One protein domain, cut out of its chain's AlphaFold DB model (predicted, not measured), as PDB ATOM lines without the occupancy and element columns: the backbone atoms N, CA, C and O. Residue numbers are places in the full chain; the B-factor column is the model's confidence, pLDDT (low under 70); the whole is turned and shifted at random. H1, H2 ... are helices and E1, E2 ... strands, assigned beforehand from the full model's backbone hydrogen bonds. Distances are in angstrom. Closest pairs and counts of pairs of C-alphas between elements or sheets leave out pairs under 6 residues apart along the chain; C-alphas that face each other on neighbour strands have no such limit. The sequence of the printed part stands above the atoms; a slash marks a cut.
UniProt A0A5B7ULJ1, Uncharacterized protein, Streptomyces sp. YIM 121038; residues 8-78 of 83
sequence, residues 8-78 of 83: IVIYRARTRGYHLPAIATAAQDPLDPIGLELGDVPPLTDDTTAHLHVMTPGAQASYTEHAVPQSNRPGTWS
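This is residues 8 to 78 of the 83 residues of an uncharacterized protein of Streptomyces sp. YIM 121038 (UniProt A0A5B7ULJ1). A strongly twisted, curled sheet of four antiparallel strands is made of two hairpins side by side, E1 with E2 and E3 with E4, and a loop with the short helix H1 reaches away from one end of it. After E4 the printed part folds back to the other edge, where residues 76 to 77 run beside E1. The printed part has 71 residues, with E1, E2, H1, E3 and E4 along the chain and the sheet order E1, E2, E3, E4. The class is mostly strand, with under half of the residues in named elements. The whole is compact, with a radius of gyration of the C-alphas of 12.5 A and spans of 36 by 29 by 19 A.

The inner strands E2, residues 19 to 26, and E3, residues 49 to 55, are antiparallel neighbours at 125 degrees, with N 25 and O 51 2.8 A apart, within hydrogen-bond range. E3 forms a hairpin with the edge strand E4, residues 62 to 69, at 160 degrees; N 54 and O 63 are within hydrogen-bond range at 2.8 A. E2 forms a hairpin with the edge strand E1, residues 8 to 12, at 124 degrees; N 9 and O 22 are within hydrogen-bond range at 2.8 A. E2 bends by 50 degrees at residue 23 and E4 by 68 degrees at residue 66. Residues 10 to 11 of E1 pair with residues 76 to 77, parallel. H1, residues 33 to 37, is not on the sheet, with 0 pairs of C-alphas within 10 A; every O i to N i+4 pair in it is within hydrogen-bond range.

E1 begins at C-alpha 8 (56.244, 37.446, 0.962) and is 13.2 A long. E2 is 19.8 A, E3 18.3 A and H1 6.3 A from first to last C-alpha. E4 is 19.2 A and ends at C-alpha 69 (46.546, 49.106, 2.238).

The C-alphas farthest apart, of Glu 37 and Gly 58, are 36.6 A apart. The printed part has no cut, and H1 to E3 is a long link. Mean pLDDT of the printed part is 85.5, with residues 30 and 60 under 70.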
ATOM      1  N   ILE A   8      55.548  36.658  -0.056       93.12
ATOM      2  CA  ILE A   8      56.244  37.446   0.962       93.12
ATOM      3  C   ILE A   8      56.291  38.906   0.501       93.12
ATOM      4  O   ILE A   8      56.707  39.203  -0.622       93.12
ATOM      5  N   VAL A   9      55.873  39.805   1.380       93.44
ATOM      6  CA  VAL A   9      55.783  41.247   1.167       93.44
ATOM      7  C   VAL A   9      56.495  42.007   2.281       93.44
ATOM      8  O   VAL A   9      56.790  41.456   3.344       93.44
ATOM      9  N   ILE A  10      56.766  43.289   2.042       94.25
ATOM     10  CA  ILE A  10      57.380  44.171   3.035       94.25
ATOM     11  C   ILE A  10      56.271  44.953   3.743       94.25
ATOM     12  O   ILE A  10      55.613  45.795   3.137       94.25
ATOM     13  N   TYR A  11      56.087  44.701   5.035       94.12
ATOM     14  CA  TYR A  11      55.138  45.421   5.879       94.12
ATOM     15  C   TYR A  11      55.860  46.463   6.740       94.12
ATOM     16  O   TYR A  11      56.822  46.130   7.427       94.12
ATOM     17  N   ARG A  12      55.409  47.723   6.755       91.06
ATOM     18  CA  ARG A  12      55.895  48.717   7.731       91.06
ATOM     19  C   ARG A  12      54.974  48.725   8.949       91.06
ATOM     20  O   ARG A  12      53.847  49.207   8.875       91.06
ATOM     21  N   ALA A  13      55.479  48.231  10.078       85.12
ATOM     22  CA  ALA A  13      54.698  48.117  11.304       85.12
ATOM     23  C   ALA A  13      54.396  49.477  11.934       85.12
ATOM     24  O   ALA A  13      55.302  50.255  12.248       85.12
ATOM     25  N   ARG A  14      53.113  49.705  12.223       75.25
ATOM     26  CA  ARG A  14      52.619  50.947  12.829       75.25
ATOM     27  C   ARG A  14      53.265  51.279  14.177       75.25
ATOM     28  O   ARG A  14      53.512  52.441  14.469       75.25
ATOM     29  N   THR A  15      53.523  50.271  15.006       74.94
ATOM     30  CA  THR A  15      53.995  50.438  16.395       74.94
ATOM     31  C   THR A  15      55.508  50.378  16.548       74.94
ATOM     32  O   THR A  15      56.023  50.609  17.637       74.94
ATOM     33  N   ARG A  16      56.226  50.016  15.483       70.19
ATOM     34  CA  ARG A  16      57.637  49.630  15.572       70.19
ATOM     35  C   ARG A  16      58.554  50.462  14.680       70.19
ATOM     36  O   ARG A  16      59.757  50.443  14.890       70.19
ATOM     37  N   GLY A  17      58.016  51.218  13.721       74.62
ATOM     38  CA  GLY A  17      58.797  52.160  12.911       74.62
ATOM     39  C   GLY A  17      59.795  51.510  11.942       74.62
ATOM     40  O   GLY A  17      60.544  52.226  11.283       74.62
ATOM     41  N   TYR A  18      59.795  50.179  11.814       82.06
ATOM     42  CA  TYR A  18      60.661  49.423  10.908       82.06
ATOM     43  C   TYR A  18      59.874  48.430  10.041       82.06
ATOM     44  O   TYR A  18      58.684  48.180  10.256       82.06
ATOM     45  N   HIS A  19      60.556  47.891   9.027       90.00
ATOM     46  CA  HIS A  19      59.997  46.937   8.076       90.00
ATOM     47  C   HIS A  19      60.082  45.499   8.590       90.00
ATOM     48  O   HIS A  19      61.110  45.068   9.109       90.00
ATOM     49  N   LEU A  20      59.003  44.757   8.389       92.06
ATOM     50  CA  LEU A  20      58.835  43.359   8.740       92.06
ATOM     51  C   LEU A  20      58.481  42.554   7.490       92.06
ATOM     52  O   LEU A  20      57.748  43.052   6.632       92.06
ATOM     53  N   PRO A  21      58.959  41.309   7.372       93.81
ATOM     54  CA  PRO A  21      58.443  40.412   6.360       93.81
ATOM     55  C   PRO A  21      57.033  39.959   6.763       93.81
ATOM     56  O   PRO A  21      56.766  39.639   7.926       93.81
ATOM     57  N   ALA A  22      56.129  39.912   5.793       95.12
ATOM     58  CA  ALA A  22      54.782  39.394   5.986       95.12
ATOM     59  C   ALA A  22      54.362  38.515   4.808       95.12
ATOM     60  O   ALA A  22      54.876  38.681   3.706       95.12
ATOM     61  N   ILE A  23      53.435  37.589   5.029       94.69
ATOM     62  CA  ILE A  23      52.801  36.807   3.962       94.69
ATOM     63  C   ILE A  23      51.416  37.394   3.716       94.69
ATOM     64  O   ILE A  23      50.649  37.545   4.665       94.69
ATOM     65  N   ALA A  24      51.082  37.705   2.464       92.81
ATOM     66  CA  ALA A  24      49.712  38.064   2.111       92.81
ATOM     67  C   ALA A  24      48.828  36.808   2.166       92.81
ATOM     68  O   ALA A  24      49.014  35.878   1.382       92.81
ATOM     69  N   THR A  25      47.894  36.760   3.111       91.25
ATOM     70  CA  THR A  25      47.018  35.602   3.349       91.25
ATOM     71  C   THR A  25      45.654  35.751   2.691       91.25
ATOM     72  O   THR A  25      45.044  34.745   2.348       91.25
ATOM     73  N   ALA A  26      45.206  36.984   2.451       88.38
ATOM     74  CA  ALA A  26      44.006  37.272   1.674       88.38
ATOM     75  C   ALA A  26      44.184  38.546   0.843       88.38
ATOM     76  O   ALA A  26      44.821  39.505   1.283       88.38
ATOM     77  N   ALA A  27      43.594  38.536  -0.348       85.75
ATOM     78  CA  ALA A  27      43.388  39.666  -1.249       85.75
ATOM     79  C   ALA A  27      41.984  39.510  -1.855       85.75
ATOM     80  O   ALA A  27      41.463  38.396  -1.840       85.75
ATOM     81  N   GLN A  28      41.374  40.581  -2.384       79.00
ATOM     82  CA  GLN A  28      39.991  40.529  -2.892       79.00
ATOM     83  C   GLN A  28      39.753  39.355  -3.866       79.00
ATOM     84  O   GLN A  28      38.719  38.699  -3.819       79.00
ATOM     85  N   ASP A  29      40.762  39.036  -4.677       73.50
ATOM     86  CA  ASP A  29      40.861  37.808  -5.465       73.50
ATOM     87  C   ASP A  29      42.015  36.945  -4.896       73.50
ATOM     88  O   ASP A  29      43.184  37.373  -4.972       73.50
ATOM     89  N   PRO A  30      41.752  35.782  -4.254       68.88
ATOM     90  CA  PRO A  30      40.618  34.869  -4.435       68.88
ATOM     91  C   PRO A  30      39.788  34.647  -3.150       68.88
ATOM     92  O   PRO A  30      39.665  33.510  -2.691       68.88
ATOM     93  N   LEU A  31      39.272  35.701  -2.505       72.06
ATOM     94  CA  LEU A  31      38.452  35.512  -1.299       72.06
ATOM     95  C   LEU A  31      37.225  34.641  -1.612       72.06
ATOM     96  O   LEU A  31      36.390  35.015  -2.433       72.06
ATOM     97  N   ASP A  32      37.126  33.486  -0.948       78.00
ATOM     98  CA  ASP A  32      35.973  32.596  -1.065       78.00
ATOM     99  C   ASP A  32      34.756  33.251  -0.383       78.00
ATOM    100  O   ASP A  32      34.822  33.535   0.822       78.00
ATOM    101  N   PRO A  33      33.648  33.490  -1.109       75.62
ATOM    102  CA  PRO A  33      32.429  34.058  -0.540       75.62
ATOM    103  C   PRO A  33      31.905  33.293   0.680       75.62
ATOM    104  O   PRO A  33      31.393  33.916   1.605       75.62
ATOM    105  N   ILE A  34      32.089  31.969   0.734       81.56
ATOM    106  CA  ILE A  34      31.637  31.143   1.862       81.56
ATOM    107  C   ILE A  34      32.402  31.513   3.139       81.56
ATOM    108  O   ILE A  34      31.803  31.670   4.200       81.56
ATOM    109  N   GLY A  35      33.722  31.707   3.046       76.19
ATOM    110  CA  GLY A  35      34.542  32.105   4.196       76.19
ATOM    111  C   GLY A  35      34.190  33.499   4.728       76.19
ATOM    112  O   GLY A  35      34.301  33.751   5.928       76.19
ATOM    113  N   LEU A  36      33.721  34.392   3.848       78.44
ATOM    114  CA  LEU A  36      33.203  35.706   4.233       78.44
ATOM    115  C   LEU A  36      31.852  35.592   4.953       78.44
ATOM    116  O   LEU A  36      31.658  36.236   5.982       78.44
ATOM    117  N   GLU A  37      30.935  34.764   4.443       80.44
ATOM    118  CA  GLU A  37      29.618  34.528   5.055       80.44
ATOM    119  C   GLU A  37      29.720  33.880   6.443       80.44
ATOM    120  O   GLU A  37      28.952  34.224   7.343       80.44
ATOM    121  N   LEU A  38      30.693  32.986   6.639       83.12
ATOM    122  CA  LEU A  38      30.972  32.355   7.934       83.12
ATOM    123  C   LEU A  38      31.660  33.296   8.937       83.12
ATOM    124  O   LEU A  38      31.662  33.014  10.134       83.12
ATOM    125  N   GLY A  39      32.215  34.422   8.476       76.31
ATOM    126  CA  GLY A  39      32.934  35.383   9.315       76.31
ATOM    127  C   GLY A  39      34.366  34.969   9.675       76.31
ATOM    128  O   GLY A  39      34.984  35.612  10.525       76.31
ATOM    129  N   ASP A  40      34.909  33.938   9.024       77.88
ATOM    130  CA  ASP A  40      36.269  33.437   9.263       77.88
ATOM    131  C   ASP A  40      37.341  34.415   8.762       77.88
ATOM    132  O   ASP A  40      38.456  34.472   9.291       77.88
ATOM    133  N   VAL A  41      37.006  35.200   7.733       77.06
ATOM    134  CA  VAL A  41      37.902  36.185   7.126       77.06
ATOM    135  C   VAL A  41      37.201  37.540   7.059       77.06
ATOM    136  O   VAL A  41      36.135  37.641   6.450       77.06
ATOM    137  N   PRO A  42      37.774  38.607   7.646       82.81
ATOM    138  CA  PRO A  42      37.226  39.944   7.475       82.81
ATOM    139  C   PRO A  42      37.166  40.343   5.989       82.81
ATOM    140  O   PRO A  42      38.097  40.060   5.232       82.81
ATOM    141  N   PRO A  43      36.100  41.021   5.538       82.44
ATOM    142  CA  PRO A  43      35.999  41.433   4.146       82.44
ATOM    143  C   PRO A  43      37.068  42.476   3.800       82.44
ATOM    144  O   PRO A  43      37.390  43.360   4.597       82.44
ATOM    145  N   LEU A  44      37.591  42.391   2.576       84.88
ATOM    146  CA  LEU A  44      38.409  43.436   1.966       84.88
ATOM    147  C   LEU A  44      37.515  44.340   1.118       84.88
ATOM    148  O   LEU A  44      36.687  43.859   0.346       84.88
ATOM    149  N   THR A  45      37.671  45.651   1.278       81.19
ATOM    150  CA  THR A  45      36.818  46.661   0.630       81.19
ATOM    151  C   THR A  45      37.294  47.059  -0.762       81.19
ATOM    152  O   THR A  45      36.527  47.642  -1.522       81.19
ATOM    153  N   ASP A  46      38.550  46.762  -1.091       84.62
ATOM    154  CA  ASP A  46      39.191  47.127  -2.352       84.62
ATOM    155  C   ASP A  46      40.251  46.090  -2.757       84.62
ATOM    156  O   ASP A  46      40.623  45.210  -1.977       84.62
ATOM    157  N   ASP A  47      40.737  46.186  -3.993       84.81
ATOM    158  CA  ASP A  47      41.713  45.261  -4.572       84.81
ATOM    159  C   ASP A  47      43.165  45.562  -4.168       84.81
ATOM    160  O   ASP A  47      44.065  44.775  -4.469       84.81
ATOM    161  N   THR A  48      43.406  46.669  -3.462       87.12
ATOM    162  CA  THR A  48      44.741  47.118  -3.037       87.12
ATOM    163  C   THR A  48      45.080  46.729  -1.600       87.12
ATOM    164  O   THR A  48      46.242  46.781  -1.182       87.12
ATOM    165  N   THR A  49      44.077  46.324  -0.829       90.19
ATOM    166  CA  THR A  49      44.216  45.914   0.563       90.19
ATOM    167  C   THR A  49      44.471  44.415   0.687       90.19
ATOM    168  O   THR A  49      44.070  43.603  -0.147       90.19
ATOM    169  N   ALA A  50      45.183  44.037   1.747       91.81
ATOM    170  CA  ALA A  50      45.533  42.649   2.018       91.81
ATOM    171  C   ALA A  50      45.401  42.308   3.501       91.81
ATOM    172  O   ALA A  50      45.581  43.154   4.378       91.81
ATOM    173  N   HIS A  51      45.127  41.040   3.794       92.69
ATOM    174  CA  HIS A  51      45.415  40.484   5.115       92.69
ATOM    175  C   HIS A  51      46.834  39.953   5.134       92.69
ATOM    176  O   HIS A  51      47.274  39.310   4.179       92.69
ATOM    177  N   LEU A  52      47.551  40.239   6.213       93.88
ATOM    178  CA  LEU A  52      48.965  39.933   6.339       93.88
ATOM    179  C   LEU A  52      49.203  39.078   7.575       93.88
ATOM    180  O   LEU A  52      48.796  39.445   8.673       93.88
ATOM    181  N   HIS A  53      49.941  37.987   7.411       95.00
ATOM    182  CA  HIS A  53      50.586  37.307   8.524       95.00
ATOM    183  C   HIS A  53      51.995  37.877   8.698       95.00
ATOM    184  O   HIS A  53      52.873  37.656   7.862       95.00
ATOM    185  N   VAL A  54      52.199  38.651   9.759       94.00
ATOM    186  CA  VAL A  54      53.427  39.399  10.030       94.00
ATOM    187  C   VAL A  54      54.362  38.573  10.905       94.00
ATOM    188  O   VAL A  54      54.017  38.177  12.021       94.00
ATOM    189  N   MET A  55      55.579  38.356  10.415       92.50
ATOM    190  CA  MET A  55      56.637  37.657  11.143       92.50
ATOM    191  C   MET A  55      57.495  38.686  11.882       92.50
ATOM    192  O   MET A  55      57.921  39.670  11.276       92.50
ATOM    193  N   THR A  56      57.776  38.480  13.174       88.69
ATOM    194  CA  THR A  56      58.593  39.422  13.960       88.69
ATOM    195  C   THR A  56      59.996  38.868  14.237       88.69
ATOM    196  O   THR A  56      60.148  37.940  15.028       88.69
ATOM    197  N   PRO A  57      61.056  39.415  13.611       77.19
ATOM    198  CA  PRO A  57      62.424  38.991  13.876       77.19
ATOM    199  C   PRO A  57      62.787  39.210  15.345       77.19
ATOM    200  O   PRO A  57      62.560  40.289  15.892       77.19
ATOM    201  N   GLY A  58      63.362  38.189  15.982       75.94
ATOM    202  CA  GLY A  58      63.830  38.268  17.369       75.94
ATOM    203  C   GLY A  58      62.749  38.085  18.440       75.94
ATOM    204  O   GLY A  58      63.081  38.063  19.621       75.94
ATOM    205  N   ALA A  59      61.485  37.901  18.059       72.81
ATOM    206  CA  ALA A  59      60.438  37.444  18.964       72.81
ATOM    207  C   ALA A  59      59.880  36.106  18.465       72.81
ATOM    208  O   ALA A  59      59.740  35.886  17.267       72.81
ATOM    209  N   GLN A  60      59.530  35.202  19.382       69.56
ATOM    210  CA  GLN A  60      58.897  33.916  19.041       69.56
ATOM    211  C   GLN A  60      57.426  34.069  18.603       69.56
ATOM    212  O   GLN A  60      56.660  33.113  18.650       69.56
ATOM    213  N   ALA A  61      57.012  35.275  18.206       81.12
ATOM    214  CA  ALA A  61      55.627  35.612  17.931       81.12
ATOM    215  C   ALA A  61      55.436  36.102  16.491       81.12
ATOM    216  O   ALA A  61      56.285  36.768  15.893       81.12
ATOM    217  N   SER A  62      54.263  35.809  15.960       91.50
ATOM    218  CA  SER A  62      53.713  36.364  14.728       91.50
ATOM    219  C   SER A  62      52.329  36.914  15.031       91.50
ATOM    220  O   SER A  62      51.698  36.499  16.003       91.50
ATOM    221  N   TYR A  63      51.836  37.824  14.202       91.44
ATOM    222  CA  TYR A  63      50.484  38.354  14.355       91.44
ATOM    223  C   TYR A  63      49.847  38.630  12.998       91.44
ATOM    224  O   TYR A  63      50.535  38.700  11.982       91.44
ATOM    225  N   THR A  64      48.525  38.774  12.989       91.94
ATOM    226  CA  THR A  64      47.763  39.072  11.777       91.94
ATOM    227  C   THR A  64      47.400  40.551  11.737       91.94
ATOM    228  O   THR A  64      47.002  41.126  12.748       91.94
ATOM    229  N   GLU A  65      47.533  41.161  10.566       92.19
ATOM    230  CA  GLU A  65      46.979  42.476  10.249       92.19
ATOM    231  C   GLU A  65      45.883  42.313   9.197       92.19
ATOM    232  O   GLU A  65      46.017  41.522   8.258       92.19
ATOM    233  N   HIS A  66      44.808  43.080   9.339       91.00
ATOM    234  CA  HIS A  66      43.640  42.999   8.468       91.00
ATOM    235  C   HIS A  66      43.496  44.269   7.635       91.00
ATOM    236  O   HIS A  66      43.760  45.358   8.127       91.00
ATOM    237  N   ALA A  67      43.049  44.116   6.388       91.31
ATOM    238  CA  ALA A  67      42.797  45.195   5.429       91.31
ATOM    239  C   ALA A  67      43.928  46.238   5.313       91.31
ATOM    240  O   ALA A  67      43.674  47.434   5.195       91.31
ATOM    241  N   VAL A  68      45.190  45.799   5.345       92.12
ATOM    242  CA  VAL A  68      46.334  46.710   5.237       92.12
ATOM    243  C   VAL A  68      46.411  47.232   3.805       92.12
ATOM    244  O   VAL A  68      46.454  46.410   2.887       92.12
ATOM    245  N   PRO A  69      46.463  48.556   3.581       92.00
ATOM    246  CA  PRO A  69      46.546  49.106   2.238       92.00
ATOM    247  C   PRO A  69      47.954  48.959   1.661       92.00
ATOM    248  O   PRO A  69      48.962  48.990   2.382       92.00
ATOM    249  N   GLN A  70      48.021  48.805   0.340       91.19
ATOM    250  CA  GLN A  70      49.279  48.868  -0.387       91.19
ATOM    251  C   GLN A  70      49.871  50.278  -0.272       91.19
ATOM    252  O   GLN A  70      49.177  51.279  -0.448       91.19
ATOM    253  N   SER A  71      51.167  50.368   0.018       89.38
ATOM    254  CA  SER A  71      51.864  51.652   0.057       89.38
ATOM    255  C   SER A  71      52.260  52.110  -1.352       89.38
ATOM    256  O   SER A  71      52.137  51.395  -2.345       89.38
ATOM    257  N   ASN A  72      52.856  53.298  -1.433       86.81
ATOM    258  CA  ASN A  72      53.283  53.946  -2.678       86.81
ATOM    259  C   ASN A  72      54.325  53.132  -3.474       86.81
ATOM    260  O   ASN A  72      54.559  53.396  -4.652       86.81
ATOM    261  N   ARG A  73      55.002  52.172  -2.827       85.44
ATOM    262  CA  ARG A  73      56.014  51.315  -3.447       85.44
ATOM    263  C   ARG A  73      55.429  49.923  -3.732       85.44
ATOM    264  O   ARG A  73      54.897  49.287  -2.818       85.44
ATOM    265  N   PRO A  74      55.578  49.385  -4.956       86.31
ATOM    266  CA  PRO A  74      55.164  48.018  -5.262       86.31
ATOM    267  C   PRO A  74      55.791  46.996  -4.308       86.31
ATOM    268  O   PRO A  74      56.985  47.064  -4.015       86.31
ATOM    269  N   GLY A  75      54.988  46.042  -3.834       86.56
ATOM    270  CA  GLY A  75      55.452  45.014  -2.898       86.56
ATOM    271  C   GLY A  75      55.527  45.465  -1.433       86.56
ATOM    272  O   GLY A  75      56.055  44.718  -0.605       86.56
ATOM    273  N   THR A  76      55.018  46.658  -1.110       91.19
ATOM    274  CA  THR A  76      55.000  47.194   0.256       91.19
ATOM    275  C   THR A  76      53.583  47.506   0.731       91.19
ATOM    276  O   THR A  76      52.750  47.950  -0.059       91.19
ATOM    277  N   TRP A  77      53.323  47.255   2.014       93.25
ATOM    278  CA  TRP A  77      52.042  47.501   2.676       93.25
ATOM    279  C   TRP A  77      52.263  48.233   3.996       93.25
ATOM    280  O   TRP A  77      53.200  47.932   4.746       93.25
ATOM    281  N   SER A  78      51.407  49.205   4.294       92.12
ATOM    282  CA  SER A  78      51.495  49.999   5.519       92.12
ATOM    283  C   SER A  78      50.228  50.805   5.737       92.12
ATOM    284  O   SER A  78      49.727  51.414   4.796       92.12
TER     285      SER A  78